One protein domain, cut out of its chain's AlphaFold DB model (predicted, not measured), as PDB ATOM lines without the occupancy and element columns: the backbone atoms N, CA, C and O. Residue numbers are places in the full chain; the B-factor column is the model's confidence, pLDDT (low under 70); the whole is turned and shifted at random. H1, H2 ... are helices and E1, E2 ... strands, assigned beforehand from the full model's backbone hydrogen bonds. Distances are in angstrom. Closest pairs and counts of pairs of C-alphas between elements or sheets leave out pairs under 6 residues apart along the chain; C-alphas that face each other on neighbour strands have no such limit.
ATOM      1  N   LYS A   2     -54.002   2.997  -9.491       57.75
ATOM      2  CA  LYS A   2     -54.257   2.158 -10.687       57.75
ATOM      3  C   LYS A   2     -53.226   2.341 -11.818       57.75
ATOM      4  O   LYS A   2     -52.767   1.358 -12.380       57.75
ATOM      5  N   ASN A   3     -52.772   3.573 -12.068       62.06
ATOM      6  CA  ASN A   3     -51.779   3.864 -13.117       62.06
ATOM      7  C   ASN A   3     -50.390   3.263 -12.836       62.06
ATOM      8  O   ASN A   3     -49.671   2.934 -13.770       62.06
ATOM      9  N   LEU A   4     -50.035   3.065 -11.560       69.38
ATOM     10  CA  LEU A   4     -48.771   2.429 -11.175       69.38
ATOM     11  C   LEU A   4     -48.803   0.916 -11.447       69.38
ATOM     12  O   LEU A   4     -47.805   0.353 -11.871       69.38
ATOM     13  N   HIS A   5     -49.962   0.269 -11.266       67.00
ATOM     14  CA  HIS A   5     -50.133  -1.149 -11.604       67.00
ATOM     15  C   HIS A   5     -50.042  -1.391 -13.115       67.00
ATOM     16  O   HIS A   5     -49.364  -2.323 -13.529       67.00
ATOM     17  N   TYR A   6     -50.652  -0.531 -13.940       71.94
ATOM     18  CA  TYR A   6     -50.518  -0.640 -15.398       71.94
ATOM     19  C   TYR A   6     -49.075  -0.427 -15.867       71.94
ATOM     20  O   TYR A   6     -48.618  -1.151 -16.745       71.94
ATOM     21  N   PHE A   7     -48.342   0.506 -15.250       75.12
ATOM     22  CA  PHE A   7     -46.930   0.733 -15.559       75.12
ATOM     23  C   PHE A   7     -46.062  -0.484 -15.205       75.12
ATOM     24  O   PHE A   7     -45.290  -0.936 -16.040       75.12
ATOM     25  N   ILE A   8     -46.248  -1.076 -14.019       74.31
ATOM     26  CA  ILE A   8     -45.497  -2.268 -13.585       74.31
ATOM     27  C   ILE A   8     -45.791  -3.476 -14.490       74.31
ATOM     28  O   ILE A   8     -44.863  -4.166 -14.903       74.31
ATOM     29  N   VAL A   9     -47.056  -3.709 -14.857       70.81
ATOM     30  CA  VAL A   9     -47.431  -4.806 -15.770       70.81
ATOM     31  C   VAL A   9     -46.842  -4.590 -17.171       70.81
ATOM     32  O   VAL A   9     -46.343  -5.538 -17.773       70.81
ATOM     33  N   PHE A  10     -46.828  -3.350 -17.671       67.81
ATOM     34  CA  PHE A  10     -46.226  -3.009 -18.964       67.81
ATOM     35  C   PHE A  10     -44.696  -3.176 -18.961       67.81
ATOM     36  O   PHE A  10     -44.134  -3.702 -19.919       67.81
ATOM     37  N   SER A  11     -44.016  -2.810 -17.868       63.72
ATOM     38  CA  SER A  11     -42.569  -3.012 -17.710       63.72
ATOM     39  C   SER A  11     -42.177  -4.492 -17.614       63.72
ATOM     40  O   SER A  11     -41.156  -4.876 -18.174       63.72
ATOM     41  N   ILE A  12     -42.985  -5.334 -16.959       65.62
ATOM     42  CA  ILE A  12     -42.749  -6.790 -16.888       65.62
ATOM     43  C   ILE A  12     -42.928  -7.439 -18.270       65.62
ATOM     44  O   ILE A  12     -42.108  -8.265 -18.663       65.62
ATOM     45  N   LEU A  13     -43.938  -7.017 -19.039       59.06
ATOM     46  CA  LEU A  13     -44.140  -7.470 -20.422       59.06
ATOM     47  C   LEU A  13     -42.977  -7.070 -21.347       59.06
ATOM     48  O   LEU A  13     -42.554  -7.881 -22.166       59.06
ATOM     49  N   LEU A  14     -42.417  -5.868 -21.178       58.25
ATOM     50  CA  LEU A  14     -41.238  -5.408 -21.927       58.25
ATOM     51  C   LEU A  14     -39.952  -6.159 -21.548       58.25
ATOM     52  O   LEU A  14     -39.135  -6.433 -22.422       58.25
ATOM     53  N   LEU A  15     -39.778  -6.529 -20.275       54.91
ATOM     54  CA  LEU A  15     -38.633  -7.330 -19.817       54.91
ATOM     55  C   LEU A  15     -38.708  -8.789 -20.295       54.91
ATOM     56  O   LEU A  15     -37.675  -9.401 -20.541       54.91
ATOM     57  N   SER A  16     -39.914  -9.335 -20.490       52.31
ATOM     58  CA  SER A  16     -40.113 -10.697 -21.014       52.31
ATOM     59  C   SER A  16     -39.924 -10.845 -22.532       52.31
ATOM     60  O   SER A  16     -39.995 -11.958 -23.042       52.31
ATOM     61  N   GLN A  17     -39.679  -9.751 -23.264       49.66
ATOM     62  CA  GLN A  17     -39.429  -9.771 -24.713       49.66
ATOM     63  C   GLN A  17     -37.943  -9.837 -25.089       49.66
ATOM     64  O   GLN A  17     -37.592  -9.597 -26.244       49.66
ATOM     65  N   GLN A  18     -37.061 -10.221 -24.163       49.00
ATOM     66  CA  GLN A  18     -35.750 -10.746 -24.551       49.00
ATOM     67  C   GLN A  18     -35.942 -12.143 -25.160       49.00
ATOM     68  O   GLN A  18     -35.646 -13.160 -24.544       49.00
ATOM     69  N   LEU A  19     -36.510 -12.185 -26.370       54.34
ATOM     70  CA  LEU A  19     -36.396 -13.324 -27.271       54.34
ATOM     71  C   LEU A  19     -34.911 -13.421 -27.619       54.34
ATOM     72  O   LEU A  19     -34.434 -12.745 -28.532       54.34
ATOM     73  N   GLU A  20     -34.158 -14.184 -26.829       62.78
ATOM     74  CA  GLU A  20     -32.833 -14.613 -27.251       62.78
ATOM     75  C   GLU A  20     -33.010 -15.369 -28.563       62.78
ATOM     76  O   GLU A  20     -33.812 -16.302 -28.651       62.78
ATOM     77  N   ALA A  21     -32.332 -14.894 -29.607       70.12
ATOM     78  CA  ALA A  21     -32.464 -15.492 -30.919       70.12
ATOM     79  C   ALA A  21     -32.037 -16.961 -30.839       70.12
ATOM     80  O   ALA A  21     -30.932 -17.256 -30.379       70.12
ATOM     81  N   GLN A  22     -32.901 -17.878 -31.274       86.25
ATOM     82  CA  GLN A  22     -32.594 -19.305 -31.213       86.25
ATOM     83  C   GLN A  22     -31.412 -19.615 -32.133       86.25
ATOM     84  O   GLN A  22     -31.403 -19.226 -33.304       86.25
ATOM     85  N   LYS A  23     -30.398 -20.300 -31.601       93.19
ATOM     86  CA  LYS A  23     -29.187 -20.638 -32.345       93.19
ATOM     87  C   LYS A  23     -29.283 -22.052 -32.920       93.19
ATOM     88  O   LYS A  23     -29.506 -23.014 -32.188       93.19
ATOM     89  N   PHE A  24     -29.061 -22.163 -34.226       94.56
ATOM     90  CA  PHE A  24     -28.993 -23.425 -34.958       94.56
ATOM     91  C   PHE A  24     -27.657 -23.555 -35.685       94.56
ATOM     92  O   PHE A  24     -27.050 -22.562 -36.092       94.56
ATOM     93  N   PHE A  25     -27.234 -24.795 -35.896       95.25
ATOM     94  CA  PHE A  25     -26.024 -25.138 -36.627       95.25
ATOM     95  C   PHE A  25     -26.395 -25.982 -37.836       95.25
ATOM     96  O   PHE A  25     -27.065 -27.006 -37.702       95.25
ATOM     97  N   LYS A  26     -25.956 -25.550 -39.017       94.00
ATOM     98  CA  LYS A  26     -26.024 -26.351 -40.233       94.00
ATOM     99  C   LYS A  26     -24.694 -27.062 -40.439       94.00
ATOM    100  O   LYS A  26     -23.663 -26.405 -40.559       94.00
ATOM    101  N   ILE A  27     -24.742 -28.387 -40.519       91.69
ATOM    102  CA  ILE A  27     -23.591 -29.262 -40.755       91.69
ATOM    103  C   ILE A  27     -23.922 -30.096 -41.986       91.69
ATOM    104  O   ILE A  27     -24.860 -30.889 -41.961       91.69
ATOM    105  N   ALA A  28     -23.182 -29.907 -43.082       86.38
ATOM    106  CA  ALA A  28     -23.521 -30.529 -44.364       86.38
ATOM    107  C   ALA A  28     -24.999 -30.266 -44.734       86.38
ATOM    108  O   ALA A  28     -25.357 -29.112 -44.960       86.38
ATOM    109  N   ASN A  29     -25.860 -31.286 -44.768       86.88
ATOM    110  CA  ASN A  29     -27.284 -31.145 -45.101       86.88
ATOM    111  C   ASN A  29     -28.209 -31.048 -43.878       86.88
ATOM    112  O   ASN A  29     -29.391 -30.749 -44.044       86.88
ATOM    113  N   ASP A  30     -27.684 -31.265 -42.675       91.31
ATOM    114  CA  ASP A  30     -28.472 -31.327 -41.450       91.31
ATOM    115  C   ASP A  30     -28.469 -29.984 -40.719       91.31
ATOM    116  O   ASP A  30     -27.504 -29.219 -40.781       91.31
ATOM    117  N   VAL A  31     -29.567 -29.700 -40.018       93.38
ATOM    118  CA  VAL A  31     -29.711 -28.529 -39.148       93.38
ATOM    119  C   VAL A  31     -30.098 -29.012 -37.760       93.38
ATOM    120  O   VAL A  31     -31.103 -29.704 -37.603       93.38
ATOM    121  N   VAL A  32     -29.305 -28.635 -36.762       94.88
ATOM    122  CA  VAL A  32     -29.481 -29.034 -35.362       94.88
ATOM    123  C   VAL A  32     -29.540 -27.806 -34.459       94.88
ATOM    124  O   VAL A  32     -28.953 -26.765 -34.764       94.88
ATOM    125  N   ASP A  33     -30.267 -27.911 -33.349       95.06
ATOM    126  CA  ASP A  33     -30.232 -26.892 -32.300       95.06
ATOM    127  C   ASP A  33     -28.912 -26.934 -31.512       95.06
ATOM    128  O   ASP A  33     -28.107 -27.862 -31.620       95.06
ATOM    129  N   GLU A  34     -28.675 -25.897 -30.715       94.38
ATOM    130  CA  GLU A  34     -27.449 -25.758 -29.935       94.38
ATOM    131  C   GLU A  34     -27.231 -26.871 -28.898       94.38
ATOM    132  O   GLU A  34     -26.082 -27.243 -28.651       94.38
ATOM    133  N   ALA A  35     -28.294 -27.408 -28.292       94.62
ATOM    134  CA  ALA A  35     -28.167 -28.461 -27.287       94.62
ATOM    135  C   ALA A  35     -27.702 -29.772 -27.935       94.62
ATOM    136  O   ALA A  35     -26.704 -30.353 -27.508       94.62
ATOM    137  N   THR A  36     -28.369 -30.162 -29.022       95.56
ATOM    138  CA  THR A  36     -28.038 -31.338 -29.833       95.56
ATOM    139  C   THR A  36     -26.632 -31.221 -30.417       95.56
ATOM    140  O   THR A  36     -25.865 -32.183 -30.404       95.56
ATOM    141  N   PHE A  37     -26.256 -30.029 -30.894       95.75
ATOM    142  CA  PHE A  37     -24.910 -29.782 -31.404       95.75
ATOM    143  C   PHE A  37     -23.833 -29.983 -30.332       95.75
ATOM    144  O   PHE A  37     -22.842 -30.663 -30.588       95.75
ATOM    145  N   LYS A  38     -24.020 -29.410 -29.137       94.44
ATOM    146  CA  LYS A  38     -23.056 -29.523 -28.030       94.44
ATOM    147  C   LYS A  38     -22.867 -30.966 -27.577       94.44
ATOM    148  O   LYS A  38     -21.735 -31.373 -27.337       94.44
ATOM    149  N   GLU A  39     -23.954 -31.726 -27.485       95.12
ATOM    150  CA  GLU A  39     -23.904 -33.152 -27.158       95.12
ATOM    151  C   GLU A  39     -23.151 -33.940 -28.238       95.12
ATOM    152  O   GLU A  39     -22.206 -34.660 -27.929       95.12
ATOM    153  N   GLY A  40     -23.496 -33.739 -29.514       93.69
ATOM    154  CA  GLY A  40     -22.822 -34.407 -30.628       93.69
ATOM    155  C   GLY A  40     -21.330 -34.078 -30.717       93.69
ATOM    156  O   GLY A  40     -20.515 -34.972 -30.916       93.69
ATOM    157  N   LEU A  41     -20.951 -32.811 -30.520       93.31
ATOM    158  CA  LEU A  41     -19.549 -32.390 -30.535       93.31
ATOM    159  C   LEU A  41     -18.750 -33.027 -29.389       93.31
ATOM    160  O   LEU A  41     -17.608 -33.420 -29.605       93.31
ATOM    161  N   ALA A  42     -19.348 -33.157 -28.200       93.38
ATOM    162  CA  ALA A  42     -18.717 -33.820 -27.060       93.38
ATOM    163  C   ALA A  42     -18.479 -35.313 -27.325       93.38
ATOM    164  O   ALA A  42     -17.395 -35.811 -27.042       93.38
ATOM    165  N   LEU A  43     -19.443 -36.005 -27.941       93.62
ATOM    166  CA  LEU A  43     -19.286 -37.414 -28.320       93.62
ATOM    167  C   LEU A  43     -18.166 -37.616 -29.347       93.62
ATOM    168  O   LEU A  43     -17.385 -38.555 -29.231       93.62
ATOM    169  N   ILE A  44     -18.055 -36.720 -30.332       91.75
ATOM    170  CA  ILE A  44     -16.945 -36.757 -31.294       91.75
ATOM    171  C   ILE A  44     -15.621 -36.475 -30.568       91.75
ATOM    172  O   ILE A  44     -14.637 -37.159 -30.814       91.75
ATOM    173  N   ALA A  45     -15.581 -35.511 -29.646       90.94
ATOM    174  CA  ALA A  45     -14.376 -35.227 -28.866       90.94
ATOM    175  C   ALA A  45     -13.884 -36.448 -28.067       90.94
ATOM    176  O   ALA A  45     -12.682 -36.685 -28.016       90.94
ATOM    177  N   GLU A  46     -14.790 -37.253 -27.508       92.81
ATOM    178  CA  GLU A  46     -14.437 -38.503 -26.818       92.81
ATOM    179  C   GLU A  46     -13.850 -39.566 -27.762       92.81
ATOM    180  O   GLU A  46     -12.948 -40.303 -27.369       92.81
ATOM    181  N   GLU A  47     -14.337 -39.660 -29.005       91.38
ATOM    182  CA  GLU A  47     -13.841 -40.632 -29.994       91.38
ATOM    183  C   GLU A  47     -12.431 -40.295 -30.500       91.38
ATOM    184  O   GLU A  47     -11.657 -41.196 -30.831       91.38
ATOM    185  N   TYR A  48     -12.096 -39.006 -30.549       87.75
ATOM    186  CA  TYR A  48     -10.844 -38.504 -31.114       87.75
ATOM    187  C   TYR A  48      -9.787 -38.135 -30.059       87.75
ATOM    188  O   TYR A  48      -8.729 -37.638 -30.435       87.75
ATOM    189  N   ASP A  49     -10.019 -38.403 -28.770       83.12
ATOM    190  CA  ASP A  49      -9.060 -38.143 -27.683       83.12
ATOM    191  C   ASP A  49      -7.685 -38.797 -27.979       83.12
ATOM    192  O   ASP A  49      -7.619 -40.004 -28.245       83.12
ATOM    193  N   PRO A  50      -6.570 -38.033 -27.978       85.12
ATOM    194  CA  PRO A  50      -6.417 -36.701 -27.386       85.12
ATOM    195  C   PRO A  50      -6.499 -35.507 -28.360       85.12
ATOM    196  O   PRO A  50      -6.190 -34.376 -27.995       85.12
ATOM    197  N   GLN A  51      -6.904 -35.722 -29.610       85.31
ATOM    198  CA  GLN A  51      -7.018 -34.656 -30.605       85.31
ATOM    199  C   GLN A  51      -8.099 -33.628 -30.226       85.31
ATOM    200  O   GLN A  51      -9.153 -33.957 -29.680       85.31
ATOM    201  N   ILE A  52      -7.874 -32.362 -30.582       84.50
ATOM    202  CA  ILE A  52      -8.811 -31.276 -30.283       84.50
ATOM    203  C   ILE A  52      -9.907 -31.247 -31.350       84.50
ATOM    204  O   ILE A  52      -9.664 -30.904 -32.507       84.50
ATOM    205  N   VAL A  53     -11.146 -31.538 -30.954       86.69
ATOM    206  CA  VAL A  53     -12.324 -31.419 -31.825       86.69
ATOM    207  C   VAL A  53     -12.971 -30.045 -31.649       86.69
ATOM    208  O   VAL A  53     -13.353 -29.646 -30.551       86.69
ATOM    209  N   THR A  54     -13.121 -29.305 -32.746       88.88
ATOM    210  CA  THR A  54     -13.761 -27.982 -32.771       88.88
ATOM    211  C   THR A  54     -14.551 -27.781 -34.069       88.88
ATOM    212  O   THR A  54     -14.755 -28.715 -34.843       88.88
ATOM    213  N   TYR A  55     -15.053 -26.575 -34.324       88.81
ATOM    214  CA  TYR A  55     -15.776 -26.246 -35.548       88.81
ATOM    215  C   TYR A  55     -15.379 -24.877 -36.096       88.81
ATOM    216  O   TYR A  55     -14.932 -23.988 -35.375       88.81
ATOM    217  N   LYS A  56     -15.568 -24.703 -37.405       88.44
ATOM    218  CA  LYS A  56     -15.364 -23.438 -38.117       88.44
ATOM    219  C   LYS A  56     -16.682 -22.961 -38.698       88.44
ATOM    220  O   LYS A  56     -17.386 -23.749 -39.325       88.44
ATOM    221  N   THR A  57     -16.985 -21.679 -38.520       91.00
ATOM    222  CA  THR A  57     -18.176 -21.033 -39.085       91.00
ATOM    223  C   THR A  57     -17.815 -20.290 -40.363       91.00
ATOM    224  O   THR A  57     -16.915 -19.452 -40.366       91.00
ATOM    225  N   PHE A  58     -18.533 -20.575 -41.447       91.50
ATOM    226  CA  PHE A  58     -18.293 -19.987 -42.771       91.50
ATOM    227  C   PHE A  58     -19.327 -18.939 -43.151       91.50
ATOM    228  O   PHE A  58     -19.077 -18.129 -44.037       91.50
ATOM    229  N   GLU A  59     -20.479 -18.960 -42.488       94.69
ATOM    230  CA  GLU A  59     -21.606 -18.076 -42.738       94.69
ATOM    231  C   GLU A  59     -22.472 -17.981 -41.485       94.69
ATOM    232  O   GLU A  59     -22.653 -18.966 -40.765       94.69
ATOM    233  N   ARG A  60     -23.045 -16.801 -41.254       93.81
ATOM    234  CA  ARG A  60     -24.077 -16.590 -40.240       93.81
ATOM    235  C   ARG A  60     -25.265 -15.896 -40.888       93.81
ATOM    236  O   ARG A  60     -25.122 -14.774 -41.369       93.81
ATOM    237  N   VAL A  61     -26.425 -16.544 -40.866       92.69
ATOM    238  CA  VAL A  61     -27.672 -16.000 -41.417       92.69
ATOM    239  C   VAL A  61     -28.675 -15.798 -40.294       92.69
ATOM    240  O   VAL A  61     -28.970 -16.721 -39.537       92.69
ATOM    241  N   THR A  62     -29.223 -14.590 -40.202       89.75
ATOM    242  CA  THR A  62     -30.364 -14.312 -39.326       89.75
ATOM    243  C   THR A  62     -31.647 -14.588 -40.096       89.75
ATOM    244  O   THR A  62     -31.911 -13.961 -41.121       89.75
ATOM    245  N   SER A  63     -32.462 -15.511 -39.597       83.88
ATOM    246  CA  SER A  63     -33.769 -15.847 -40.154       83.88
ATOM    247  C   SER A  63     -34.824 -15.680 -39.070       83.88
ATOM    248  O   SER A  63     -34.858 -16.444 -38.109       83.88
ATOM    249  N   LYS A  64     -35.686 -14.666 -39.220       82.94
ATOM    250  CA  LYS A  64     -36.687 -14.269 -38.215       82.94
ATOM    251  C   LYS A  64     -36.031 -13.999 -36.848       82.94
ATOM    252  O   LYS A  64     -35.238 -13.074 -36.727       82.94
ATOM    253  N   ASP A  65     -36.378 -14.793 -35.847       83.56
ATOM    254  CA  ASP A  65     -35.901 -14.795 -34.468       83.56
ATOM    255  C   ASP A  65     -34.806 -15.848 -34.231       83.56
ATOM    256  O   ASP A  65     -34.549 -16.228 -33.095       83.56
ATOM    257  N   SER A  66     -34.161 -16.343 -35.290       86.31
ATOM    258  CA  SER A  66     -33.124 -17.373 -35.211       86.31
ATOM    259  C   SER A  66     -31.833 -16.958 -35.914       86.31
ATOM    260  O   SER A  66     -31.847 -16.235 -36.913       86.31
ATOM    261  N   ILE A  67     -30.708 -17.457 -35.410       92.25
ATOM    262  CA  ILE A  67     -29.388 -17.351 -36.032       92.25
ATOM    263  C   ILE A  67     -28.960 -18.752 -36.453       92.25
ATOM    264  O   ILE A  67     -28.878 -19.652 -35.622       92.25
ATOM    265  N   ILE A  68     -28.661 -18.925 -37.737       93.25
ATOM    266  CA  ILE A  68     -28.142 -20.175 -38.287       93.25
ATOM    267  C   ILE A  68     -26.666 -19.975 -38.623       93.25
ATOM    268  O   ILE A  68     -26.315 -19.076 -39.392       93.25
ATOM    269  N   GLU A  69     -25.805 -20.808 -38.049       94.56
ATOM    270  CA  GLU A  69     -24.379 -20.864 -38.370       94.56
ATOM    271  C   GLU A  69     -24.106 -22.045 -39.303       94.56
ATOM    272  O   GLU A  69     -24.386 -23.193 -38.963       94.56
ATOM    273  N   ASN A  70     -23.572 -21.768 -40.493       93.81
ATOM    274  CA  ASN A  70     -23.130 -22.794 -41.438       93.81
ATOM    275  C   ASN A  70     -21.699 -23.192 -41.070       93.81
ATOM    276  O   ASN A  70     -20.788 -22.356 -41.160       93.81
ATOM    277  N   ILE A  71     -21.510 -24.424 -40.599       92.81
ATOM    278  CA  ILE A  71     -20.270 -24.857 -39.954       92.81
ATOM    279  C   ILE A  71     -19.697 -26.149 -40.551       92.81
ATOM    280  O   ILE A  71     -20.359 -26.888 -41.275       92.81
ATOM    281  N   SER A  72     -18.447 -26.434 -40.196       88.88
ATOM    282  CA  SER A  72     -17.776 -27.720 -40.408       88.88
ATOM    283  C   SER A  72     -17.045 -28.080 -39.133       88.88
ATOM    284  O   SER A  72     -16.351 -27.235 -38.565       88.88
ATOM    285  N   ILE A  73     -17.178 -29.335 -38.720       88.44
ATOM    286  CA  ILE A  73     -16.401 -29.902 -37.622       88.44
ATOM    287  C   ILE A  73     -14.981 -30.153 -38.137       88.44
ATOM    288  O   ILE A  73     -14.794 -30.536 -39.294       88.44
ATOM    289  N   VAL A  74     -13.989 -29.866 -37.303       86.62
ATOM    290  CA  VAL A  74     -12.568 -30.053 -37.590       86.62
ATOM    291  C   VAL A  74     -11.900 -30.717 -36.391       86.62
ATOM    292  O   VAL A  74     -12.253 -30.437 -35.247       86.62
ATOM    293  N   VAL A  75     -10.939 -31.590 -36.669       84.69
ATOM    294  CA  VAL A  75     -10.112 -32.263 -35.664       84.69
ATOM    295  C   VAL A  75      -8.685 -31.762 -35.853       84.69
ATOM    296  O   VAL A  75      -8.190 -31.767 -36.981       84.69
ATOM    297  N   LEU A  76      -8.070 -31.271 -34.783       80.56
ATOM    298  CA  LEU A  76      -6.726 -30.700 -34.761       80.56
ATOM    299  C   LEU A  76      -5.800 -31.621 -33.961       80.56
ATOM    300  O   LEU A  76      -6.218 -32.217 -32.968       80.56
ATOM    301  N   GLU A  77      -4.546 -31.741 -34.384       75.56
ATOM    302  CA  GLU A  77      -3.525 -32.455 -33.610       75.56
ATOM    303  C   GLU A  77      -3.129 -31.628 -32.368       75.56
ATOM    304  O   GLU A  77      -3.151 -30.400 -32.426       75.56
ATOM    305  N   GLU A  78      -2.800 -32.284 -31.242       59.03
ATOM    306  CA  GLU A  78      -2.541 -31.637 -29.931       59.03
ATOM    307  C   GLU A  78      -1.502 -30.502 -29.977       59.03
ATOM    308  O   GLU A  78      -1.580 -29.574 -29.175       59.03
ATOM    309  N   ASP A  79      -0.560 -30.555 -30.925       53.25
ATOM    310  CA  ASP A  79       0.529 -29.582 -31.072       53.25
ATOM    311  C   ASP A  79       0.244 -28.479 -32.111       53.25
ATOM    312  O   ASP A  79       1.043 -27.549 -32.257       53.25
ATOM    313  N   GLU A  80      -0.898 -28.510 -32.812       51.19
ATOM    314  CA  GLU A  80      -1.360 -27.377 -33.624       51.19
ATOM    315  C   GLU A  80      -2.053 -26.330 -32.728       51.19
ATOM    316  O   GLU A  80      -3.178 -25.899 -32.966       51.19
ATOM    317  N   GLU A  81      -1.321 -25.851 -31.715       44.06
ATOM    318  CA  GLU A  81      -1.548 -24.556 -31.052       44.06
ATOM    319  C   GLU A  81      -1.225 -23.378 -31.989       44.06
ATOM    320  O   GLU A  81      -1.134 -22.223 -31.564       44.06
ATOM    321  N   GLU A  82      -0.996 -23.630 -33.280       46.28
ATOM    322  CA  GLU A  82      -0.857 -22.535 -34.211       46.28
ATOM    323  C   GLU A  82      -2.165 -21.731 -34.177       46.28
ATOM    324  O   GLU A  82      -3.269 -22.271 -34.263       46.28
TER     325      GLU A  82
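Overview. This is residues 2 to 82 of the 227 residues of an uncharacterized protein of Zobellia laminariae (UniProt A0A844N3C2). A strongly twisted four-stranded sheet with H2 over one face makes two layers; residues 2 to 18, mostly H1, stick out as an arm. Printed are 81 residues with two named helices and four strands, H1 E1 E2 H2 E3 E4; the mixed sheet runs E2 E1 E4 E3. Mixed in class, the whole is extended: radius of gyration of the C-alphas 19.7 A, spans 66 by 24 by 24 A.

Along the chain. Find H1, residues 2 to 15, from C-alpha 2 at (-54.257, 2.158, -10.687). E1 (22 to 27), E2 (30 to 33), H2 (34 to 47) and E3 (52 to 63, 31.0 A) follow. E4, residues 66 to 76, 29.6 A, ends at (-6.726, -30.700, -34.761).

Arrangement. Within hydrogen-bond range see N 24 and O 67, 2.9 A, in parallel E1 and E4; N 25 and O 32, 2.8 A, in hairpin E1 and E2; N 54 and O 74, 2.9 A, in hairpin E3 and E4; and every O i to N i+4 pair of H1 and H2. H2 is on the sheet, height 8.0 A. E2, H2, E3 form a split strand-helix-strand unit, E1 and E4 between its strands, crossover right-handed.

Size, cuts and confidence. The printed part has no cut; pLDDT is under 70 at residues 2 to 5, 10 to 20 and 78 to 82.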